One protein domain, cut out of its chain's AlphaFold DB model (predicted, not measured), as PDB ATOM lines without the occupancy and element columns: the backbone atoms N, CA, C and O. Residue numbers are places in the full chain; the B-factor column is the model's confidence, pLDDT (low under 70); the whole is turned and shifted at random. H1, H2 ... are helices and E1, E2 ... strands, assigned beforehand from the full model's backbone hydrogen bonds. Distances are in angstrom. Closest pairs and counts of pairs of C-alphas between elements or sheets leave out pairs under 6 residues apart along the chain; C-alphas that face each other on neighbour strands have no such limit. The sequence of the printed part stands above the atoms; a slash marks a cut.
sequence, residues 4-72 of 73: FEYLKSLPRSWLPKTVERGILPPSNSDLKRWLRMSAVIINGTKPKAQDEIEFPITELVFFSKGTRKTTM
ATOM      1  N   PHE A   4      47.661  54.299  13.832       94.00
ATOM      2  CA  PHE A   4      48.281  53.172  14.535       94.00
ATOM      3  C   PHE A   4      49.119  53.608  15.744       94.00
ATOM      4  O   PHE A   4      49.074  52.960  16.789       94.00
ATOM      5  N   GLU A   5      49.878  54.695  15.613       93.06
ATOM      6  CA  GLU A   5      50.696  55.237  16.704       93.06
ATOM      7  C   GLU A   5      49.818  55.778  17.825       93.06
ATOM      8  O   GLU A   5      50.098  55.520  18.994       93.06
ATOM      9  N   TYR A   6      48.720  56.442  17.467       92.25
ATOM     10  CA  TYR A   6      47.725  56.900  18.420       92.25
ATOM     11  C   TYR A   6      47.136  55.737  19.218       92.25
ATOM     12  O   TYR A   6      47.250  55.732  20.441       92.25
ATOM     13  N   LEU A   7      46.622  54.693  18.554       91.00
ATOM     14  CA  LEU A   7      46.078  53.519  19.250       91.00
ATOM     15  C   LEU A   7      47.110  52.825  20.144       91.00
ATOM     16  O   LEU A   7      46.760  52.306  21.199       91.00
ATOM     17  N   LYS A   8      48.381  52.814  19.734       91.75
ATOM     18  CA  LYS A   8      49.478  52.262  20.535       91.75
ATOM     19  C   LYS A   8      49.803  53.127  21.760       91.75
ATOM     20  O   LYS A   8      50.269  52.588  22.758       91.75
ATOM     21  N   SER A   9      49.591  54.439  21.670       90.94
ATOM     22  CA  SER A   9      49.824  55.386  22.767       90.94
ATOM     23  C   SER A   9      48.721  55.373  23.827       90.94
ATOM     24  O   SER A   9      48.950  55.827  24.947       90.94
ATOM     25  N   LEU A  10      47.542  54.831  23.502       89.62
ATOM     26  CA  LEU A  10      46.430  54.742  24.440       89.62
ATOM     27  C   LEU A  10      46.749  53.806  25.616       89.62
ATOM     28  O   LEU A  10      47.392  52.764  25.434       89.62
ATOM     29  N   PRO A  11      46.234  54.114  26.821       86.81
ATOM     30  CA  PRO A  11      46.246  53.174  27.927       86.81
ATOM     31  C   PRO A  11      45.630  51.838  27.504       86.81
ATOM     32  O   PRO A  11      44.555  51.785  26.908       86.81
ATOM     33  N   ARG A  12      46.284  50.727  27.857       81.88
ATOM     34  CA  ARG A  12      45.806  49.377  27.503       81.88
ATOM     35  C   ARG A  12      44.413  49.056  28.051       81.88
ATOM     36  O   ARG A  12      43.757  48.168  27.521       81.88
ATOM     37  N   SER A  13      43.973  49.754  29.096       81.19
ATOM     38  CA  SER A  13      42.624  49.653  29.661       81.19
ATOM     39  C   SER A  13      41.536  50.199  28.735       81.19
ATOM     40  O   SER A  13      40.403  49.751  28.818       81.19
ATOM     41  N   TRP A  14      41.864  51.132  27.839       84.12
ATOM     42  CA  TRP A  14      40.905  51.731  26.901       84.12
ATOM     43  C   TRP A  14      40.761  50.931  25.609       84.12
ATOM     44  O   TRP A  14      39.905  51.227  24.778       84.12
ATOM     45  N   LEU A  15      41.608  49.920  25.425       87.06
ATOM     46  CA  LEU A  15      41.572  49.062  24.259       87.06
ATOM     47  C   LEU A  15      40.729  47.813  24.551       87.06
ATOM     48  O   LEU A  15      40.889  47.195  25.608       87.06
ATOM     49  N   PRO A  16      39.875  47.387  23.604       85.12
ATOM     50  CA  PRO A  16      39.135  46.141  23.727       85.12
ATOM     51  C   PRO A  16      40.068  44.944  23.963       85.12
ATOM     52  O   PRO A  16      41.133  44.830  23.356       85.12
ATOM     53  N   LYS A  17      39.661  44.012  24.819       83.69
ATOM     54  CA  LYS A  17      40.438  42.812  25.148       83.69
ATOM     55  C   LYS A  17      39.791  41.590  24.506       83.69
ATOM     56  O   LYS A  17      38.567  41.472  24.441       83.69
ATOM     57  N   THR A  18      40.615  40.674  24.001       74.06
ATOM     58  CA  THR A  18      40.114  39.432  23.390       74.06
ATOM     59  C   THR A  18      39.804  38.414  24.485       74.06
ATOM     60  O   THR A  18      40.699  38.032  25.240       74.06
ATOM     61  N   VAL A  19      38.557  37.940  24.551       72.75
ATOM     62  CA  VAL A  19      38.109  37.003  25.600       72.75
ATOM     63  C   VAL A  19      38.768  35.628  25.436       72.75
ATOM     64  O   VAL A  19      39.206  35.026  26.409       72.75
ATOM     65  N   GLU A  20      38.953  35.179  24.193       70.56
ATOM     66  CA  GLU A  20      39.563  33.883  23.838       70.56
ATOM     67  C   GLU A  20      41.016  33.725  24.311       70.56
ATOM     68  O   GLU A  20      41.515  32.610  24.413       70.56
ATOM     69  N   ARG A  21      41.710  34.837  24.577       66.75
ATOM     70  CA  ARG A  21      43.110  34.846  25.026       66.75
ATOM     71  C   ARG A  21      43.257  35.157  26.516       66.75
ATOM     72  O   ARG A  21      44.355  35.490  26.938       66.75
ATOM     73  N   GLY A  22      42.181  35.092  27.300       66.25
ATOM     74  CA  GLY A  22      42.239  35.356  28.741       66.25
ATOM     75  C   GLY A  22      42.334  36.842  29.099       66.25
ATOM     76  O   GLY A  22      43.047  37.200  30.028       66.25
ATOM     77  N   ILE A  23      41.626  37.718  28.368       70.00
ATOM     78  CA  ILE A  23      41.547  39.166  28.662       70.00
ATOM     79  C   ILE A  23      42.934  39.839  28.563       70.00
ATOM     80  O   ILE A  23      43.281  40.773  29.283       70.00
ATOM     81  N   LEU A  24      43.757  39.373  27.622       77.06
ATOM     82  CA  LEU A  24      45.046  39.996  27.343       77.06
ATOM     83  C   LEU A  24      44.872  41.295  26.537       77.06
ATOM     84  O   LEU A  24      43.968  41.388  25.695       77.06
ATOM     85  N   PRO A  25      45.750  42.293  26.758       79.19
ATOM     86  CA  PRO A  25      45.772  43.496  25.943       79.19
ATOM     87  C   PRO A  25      46.065  43.151  24.475       79.19
ATOM     88  O   PRO A  25      46.811  42.205  24.198       79.19
ATOM     89  N   PRO A  26      45.503  43.910  23.520       86.06
ATOM     90  CA  PRO A  26      45.697  43.634  22.106       86.06
ATOM     91  C   PRO A  26      47.159  43.813  21.701       86.06
ATOM     92  O   PRO A  26      47.861  44.718  22.159       86.06
ATOM     93  N   SER A  27      47.618  42.947  20.800       88.56
ATOM     94  CA  SER A  27      48.942  43.077  20.201       88.56
ATOM     95  C   SER A  27      48.963  44.185  19.141       88.56
ATOM     96  O   SER A  27      47.929  44.574  18.597       88.56
ATOM     97  N   ASN A  28      50.157  44.638  18.748       90.94
ATOM     98  CA  ASN A  28      50.312  45.570  17.622       90.94
ATOM     99  C   ASN A  28      49.664  45.037  16.329       90.94
ATOM    100  O   ASN A  28      49.139  45.810  15.528       90.94
ATOM    101  N   SER A  29      49.695  43.718  16.126       89.44
ATOM    102  CA  SER A  29      49.056  43.062  14.984       89.44
ATOM    103  C   SER A  29      47.530  43.127  15.064       89.44
ATOM    104  O   SER A  29      46.884  43.297  14.032       89.44
ATOM    105  N   ASP A  30      46.958  43.054  16.269       88.75
ATOM    106  CA  ASP A  30      45.515  43.217  16.481       88.75
ATOM    107  C   ASP A  30      45.083  44.658  16.184       88.75
ATOM    108  O   ASP A  30      44.141  44.858  15.421       88.75
ATOM    109  N   LEU A  31      45.835  45.660  16.656       90.12
ATOM    110  CA  LEU A  31      45.567  47.075  16.356       90.12
ATOM    111  C   LEU A  31      45.607  47.366  14.850       90.12
ATOM    112  O   LEU A  31      44.684  47.963  14.293       90.12
ATOM    113  N   LYS A  32      46.651  46.888  14.155       91.94
ATOM    114  CA  LYS A  32      46.753  47.011  12.689       91.94
ATOM    115  C   LYS A  32      45.597  46.309  11.985       91.94
ATOM    116  O   LYS A  32      45.062  46.837  11.010       91.94
ATOM    117  N   ARG A  33      45.204  45.127  12.467       89.88
ATOM    118  CA  ARG A  33      44.066  44.380  11.926       89.88
ATOM    119  C   ARG A  33      42.765  45.160  12.102       89.88
ATOM    120  O   ARG A  33      41.996  45.210  11.148       89.88
ATOM    121  N   TRP A  34      42.517  45.767  13.258       90.75
ATOM    122  CA  TRP A  34      41.297  46.540  13.496       90.75
ATOM    123  C   TRP A  34      41.198  47.761  12.581       90.75
ATOM    124  O   TRP A  34      40.159  47.955  11.953       90.75
ATOM    125  N   LEU A  35      42.291  48.511  12.415       91.56
ATOM    126  CA  LEU A  35      42.347  49.625  11.460       91.56
ATOM    127  C   LEU A  35      42.120  49.136  10.021       91.56
ATOM    128  O   LEU A  35      41.297  49.686   9.295       91.56
ATOM    129  N   ARG A  36      42.763  48.029   9.621       91.06
ATOM    130  CA  ARG A  36      42.576  47.429   8.287       91.06
ATOM    131  C   ARG A  36      41.137  46.977   8.029       91.06
ATOM    132  O   ARG A  36      40.664  47.075   6.905       91.06
ATOM    133  N   MET A  37      40.453  46.455   9.043       90.62
ATOM    134  CA  MET A  37      39.063  45.990   8.936       90.62
ATOM    135  C   MET A  37      38.041  47.127   9.070       90.62
ATOM    136  O   MET A  37      36.831  46.871   9.059       90.62
ATOM    137  N   SER A  38      38.507  48.372   9.222       90.50
ATOM    138  CA  SER A  38      37.669  49.526   9.549       90.50
ATOM    139  C   SER A  38      36.753  49.217  10.738       90.50
ATOM    140  O   SER A  38      35.531  49.385  10.669       90.50
ATOM    141  N   ALA A  39      37.360  48.630  11.772       89.88
ATOM    142  CA  ALA A  39      36.752  48.269  13.049       89.88
ATOM    143  C   ALA A  39      36.989  49.348  14.122       89.88
ATOM    144  O   ALA A  39      36.548  49.191  15.254       89.88
ATOM    145  N   VAL A  40      37.684  50.430  13.765       91.62
ATOM    146  CA  VAL A  40      37.922  51.602  14.609       91.62
ATOM    147  C   VAL A  40      37.397  52.825  13.870       91.62
ATOM    148  O   VAL A  40      37.652  52.965  12.670       91.62
ATOM    149  N   ILE A  41      36.669  53.679  14.582       92.50
ATOM    150  CA  ILE A  41      36.271  55.010  14.129       92.50
ATOM    151  C   ILE A  41      36.938  56.040  15.036       92.50
ATOM    152  O   ILE A  41      36.881  55.906  16.256       92.50
ATOM    153  N   ILE A  42      37.584  57.036  14.432       92.81
ATOM    154  CA  ILE A  42      38.211  58.168  15.120       92.81
ATOM    155  C   ILE A  42      37.601  59.440  14.532       92.81
ATOM    156  O   ILE A  42      37.717  59.656  13.324       92.81
ATOM    157  N   ASN A  43      36.938  60.252  15.360       92.00
ATOM    158  CA  ASN A  43      36.245  61.477  14.935       92.00
ATOM    159  C   ASN A  43      35.338  61.254  13.702       92.00
ATOM    160  O   ASN A  43      35.461  61.938  12.691       92.00
ATOM    161  N   GLY A  44      34.493  60.218  13.725       90.06
ATOM    162  CA  GLY A  44      33.629  59.857  12.591       90.06
ATOM    163  C   GLY A  44      34.319  59.229  11.363       90.06
ATOM    164  O   GLY A  44      33.636  58.686  10.492       90.06
ATOM    165  N   THR A  45      35.653  59.213  11.285       91.38
ATOM    166  CA  THR A  45      36.402  58.633  10.154       91.38
ATOM    167  C   THR A  45      36.885  57.211  10.444       91.38
ATOM    168  O   THR A  45      37.069  56.823  11.595       91.38
ATOM    169  N   LYS A  46      37.098  56.400   9.398       93.50
ATOM    170  CA  LYS A  46      37.625  55.021   9.495       93.50
ATOM    171  C   LYS A  46      39.072  54.973   8.988       93.50
ATOM    172  O   LYS A  46      39.285  54.518   7.861       93.50
ATOM    173  N   PRO A  47      40.058  55.443   9.772       93.44
ATOM    174  CA  PRO A  47      41.428  55.558   9.295       93.44
ATOM    175  C   PRO A  47      42.079  54.187   9.098       93.44
ATOM    176  O   PRO A  47      41.822  53.224   9.830       93.44
ATOM    177  N   LYS A  48      42.984  54.102   8.126       93.31
ATOM    178  CA  LYS A  48      43.939  53.000   7.986       93.31
ATOM    179  C   LYS A  48      45.138  53.228   8.905       93.31
ATOM    180  O   LYS A  48      45.369  54.306   9.434       93.31
ATOM    181  N   ALA A  49      45.963  52.194   9.067       90.94
ATOM    182  CA  ALA A  49      47.125  52.233   9.960       90.94
ATOM    183  C   ALA A  49      48.153  53.333   9.642       90.94
ATOM    184  O   ALA A  49      48.870  53.763  10.544       90.94
ATOM    185  N   GLN A  50      48.245  53.738   8.376       92.88
ATOM    186  CA  GLN A  50      49.190  54.752   7.907       92.88
ATOM    187  C   GLN A  50      48.573  56.149   7.836       92.88
ATOM    188  O   GLN A  50      49.324  57.109   7.697       92.88
ATOM    189  N   ASP A  51      47.249  56.252   7.954       92.12
ATOM    190  CA  ASP A  51      46.547  57.519   7.818       92.12
ATOM    191  C   ASP A  51      46.831  58.391   9.042       92.12
ATOM    192  O   ASP A  51      46.975  57.905  10.175       92.12
ATOM    193  N   GLU A  52      46.942  59.691   8.799       92.88
ATOM    194  CA  GLU A  52      47.074  60.676   9.859       92.88
ATOM    195  C   GLU A  52      45.718  60.925  10.516       92.88
ATOM    196  O   GLU A  52      44.672  60.860   9.873       92.88
ATOM    197  N   ILE A  53      45.748  61.163  11.824       91.62
ATOM    198  CA  ILE A  53      44.566  61.538  12.598       91.62
ATOM    199  C   ILE A  53      44.567  63.040  12.867       91.62
ATOM    200  O   ILE A  53      45.605  63.627  13.185       91.62
ATOM    201  N   GLU A  54      43.385  63.635  12.779       90.81
ATOM    202  CA  GLU A  54      43.161  65.041  13.089       90.81
ATOM    203  C   GLU A  54      42.873  65.216  14.583       90.81
ATOM    204  O   GLU A  54      42.093  64.471  15.179       90.81
ATOM    205  N   PHE A  55      43.525  66.207  15.190       89.31
ATOM    206  CA  PHE A  55      43.324  66.575  16.590       89.31
ATOM    207  C   PHE A  55      42.455  67.836  16.696       89.31
ATOM    208  O   PHE A  55      42.546  68.698  15.822       89.31
ATOM    209  N   PRO A  56      41.681  67.999  17.786       91.00
ATOM    210  CA  PRO A  56      41.559  67.098  18.940       91.00
ATOM    211  C   PRO A  56      40.740  65.833  18.634       91.00
ATOM    212  O   PRO A  56      39.810  65.865  17.834       91.00
ATOM    213  N   ILE A  57      41.062  64.713  19.295       89.38
ATOM    214  CA  ILE A  57      40.220  63.509  19.224       89.38
ATOM    215  C   ILE A  57      39.098  63.629  20.248       89.38
ATOM    216  O   ILE A  57      39.349  63.647  21.452       89.38
ATOM    217  N   THR A  58      37.867  63.703  19.754       91.19
ATOM    218  CA  THR A  58      36.640  63.801  20.551       91.19
ATOM    219  C   THR A  58      35.889  62.479  20.607       91.19
ATOM    220  O   THR A  58      35.133  62.241  21.544       91.19
ATOM    221  N   GLU A  59      36.093  61.609  19.618       89.12
ATOM    222  CA  GLU A  59      35.380  60.343  19.498       89.12
ATOM    223  C   GLU A  59      36.340  59.209  19.117       89.12
ATOM    224  O   GLU A  59      37.106  59.313  18.156       89.12
ATOM    225  N   LEU A  60      36.262  58.099  19.854       91.19
ATOM    226  CA  LEU A  60      36.960  56.852  19.556       91.19
ATOM    227  C   LEU A  60      36.006  55.678  19.780       91.19
ATOM    228  O   LEU A  60      35.635  55.387  20.916       91.19
ATOM    229  N   VAL A  61      35.637  54.980  18.707       89.88
ATOM    230  CA  VAL A  61      34.695  53.854  18.766       89.88
ATOM    231  C   VAL A  61      35.330  52.589  18.207       89.88
ATOM    232  O   VAL A  61      35.922  52.595  17.126       89.88
ATOM    233  N   PHE A  62      35.168  51.481  18.930       88.62
ATOM    234  CA  PHE A  62      35.591  50.149  18.506       88.62
ATOM    235  C   PHE A  62      34.381  49.282  18.167       88.62
ATOM    236  O   PHE A  62      33.431  49.190  18.940       88.62
ATOM    237  N   PHE A  63      34.449  48.580  17.040       85.81
ATOM    238  CA  PHE A  63      33.423  47.645  16.598       85.81
ATOM    239  C   PHE A  63      33.993  46.238  16.500       85.81
ATOM    240  O   PHE A  63      35.081  46.012  15.970       85.81
ATOM    241  N   SER A  64      33.210  45.258  16.941       76.56
ATOM    242  CA  SER A  64      33.481  43.867  16.612       76.56
ATOM    243  C   SER A  64      33.228  43.647  15.120       76.56
ATOM    244  O   SER A  64      32.088  43.664  14.659       76.56
ATOM    245  N   LYS A  65      34.296  43.436  14.348       72.81
ATOM    246  CA  LYS A  65      34.206  42.890  12.992       72.81
ATOM    247  C   LYS A  65      34.949  41.564  12.944       72.81
ATOM    248  O   LYS A  65      36.179  41.516  12.887       72.81
ATOM    249  N   GLY A  66      34.186  40.479  12.974       71.25
ATOM    250  CA  GLY A  66      34.679  39.111  12.862       71.25
ATOM    251  C   GLY A  66      34.006  38.164  13.848       71.25
ATOM    252  O   GLY A  66      33.130  38.550  14.611       71.25
ATOM    253  N   THR A  67      34.451  36.911  13.830       67.88
ATOM    254  CA  THR A  67      33.963  35.849  14.721       67.88
ATOM    255  C   THR A  67      34.561  35.910  16.125       67.88
ATOM    256  O   THR A  67      34.004  35.312  17.043       67.88
ATOM    257  N   ARG A  68      35.679  36.633  16.309       69.50
ATOM    258  CA  ARG A  68      36.350  36.730  17.610       69.50
ATOM    259  C   ARG A  68      35.621  37.667  18.558       69.50
ATOM    260  O   ARG A  68      35.382  38.827  18.217       69.50
ATOM    261  N   LYS A  69      35.337  37.187  19.767       67.75
ATOM    262  CA  LYS A  69      34.653  37.981  20.797       67.75
ATOM    263  C   LYS A  69      35.639  38.927  21.483       67.75
ATOM    264  O   LYS A  69      36.632  38.493  22.075       67.75
ATOM    265  N   THR A  70      35.349  40.223  21.405       69.81
ATOM    266  CA  THR A  70      36.145  41.280  22.040       69.81
ATOM    267  C   THR A  70      35.255  42.068  22.992       69.81
ATOM    268  O   THR A  70      34.131  42.403  22.628       69.81
ATOM    269  N   THR A  71      35.754  42.359  24.190       66.12
ATOM    270  CA  THR A  71      35.000  43.046  25.246       66.12
ATOM    271  C   THR A  71      35.849  44.165  25.841       66.12
ATOM    272  O   THR A  71      37.067  44.021  25.962       66.12
ATOM    273  N   MET A  72      35.221  45.283  26.201       66.06
ATOM    274  CA  MET A  72      35.838  46.295  27.060       66.06
ATOM    275  C   MET A  72      35.558  45.916  28.515       66.06
ATOM    276  O   MET A  72      34.402  45.700  28.872       66.06
TER     277      MET A  72
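What this domain is: This is residues 4 to 72 of the 73 residues of an uncharacterized protein of marine sediment metagenome (UniProt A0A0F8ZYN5). Little regular structure: two short helices, H1 and H2, meet at a slant, with a small antiparallel hairpin, E1 and E2, to one side and long loops between. Residues 10 to 27 reach one end, 43 to 59 the other. Of 69 printed residues, 21 are in named elements, ordered H1, H2, E1, E2; the class is mixed. It is compact, radius of gyration of the C-alphas 11.5 A, spanning 33 by 22 by 18 A.

How they stand to each other: Start at H1, residues 4 to 9, which touches H2, residues 28 to 36, at the closest C-alphas, Phe 4 and Lys 32, 6.6 A, opposite ways at a steep tilt of 48 degrees. In both, every O i to N i+4 pair is within hydrogen-bond range. In the hairpin of E1, residues 40 to 42, and E2, residues 60 to 62, find N 41 and O 61 within hydrogen-bond range, 2.9 A. H1 is apart from both strands.

Where its parts are: Find C-alpha 4 at (48.281, 53.172, 14.535), where H1 begins; H2 runs 12.3 A. E2 ends at C-alpha 62, (35.591, 50.149, 18.506).

The domain as a whole: The farthest C-alphas, Glu 20 and Phe 55, are 33.7 A apart. The printed part has no cut; links H1 to H2 and E1 to E2 are long. Residues 21 to 22 and 67 to 72 have pLDDT under 70.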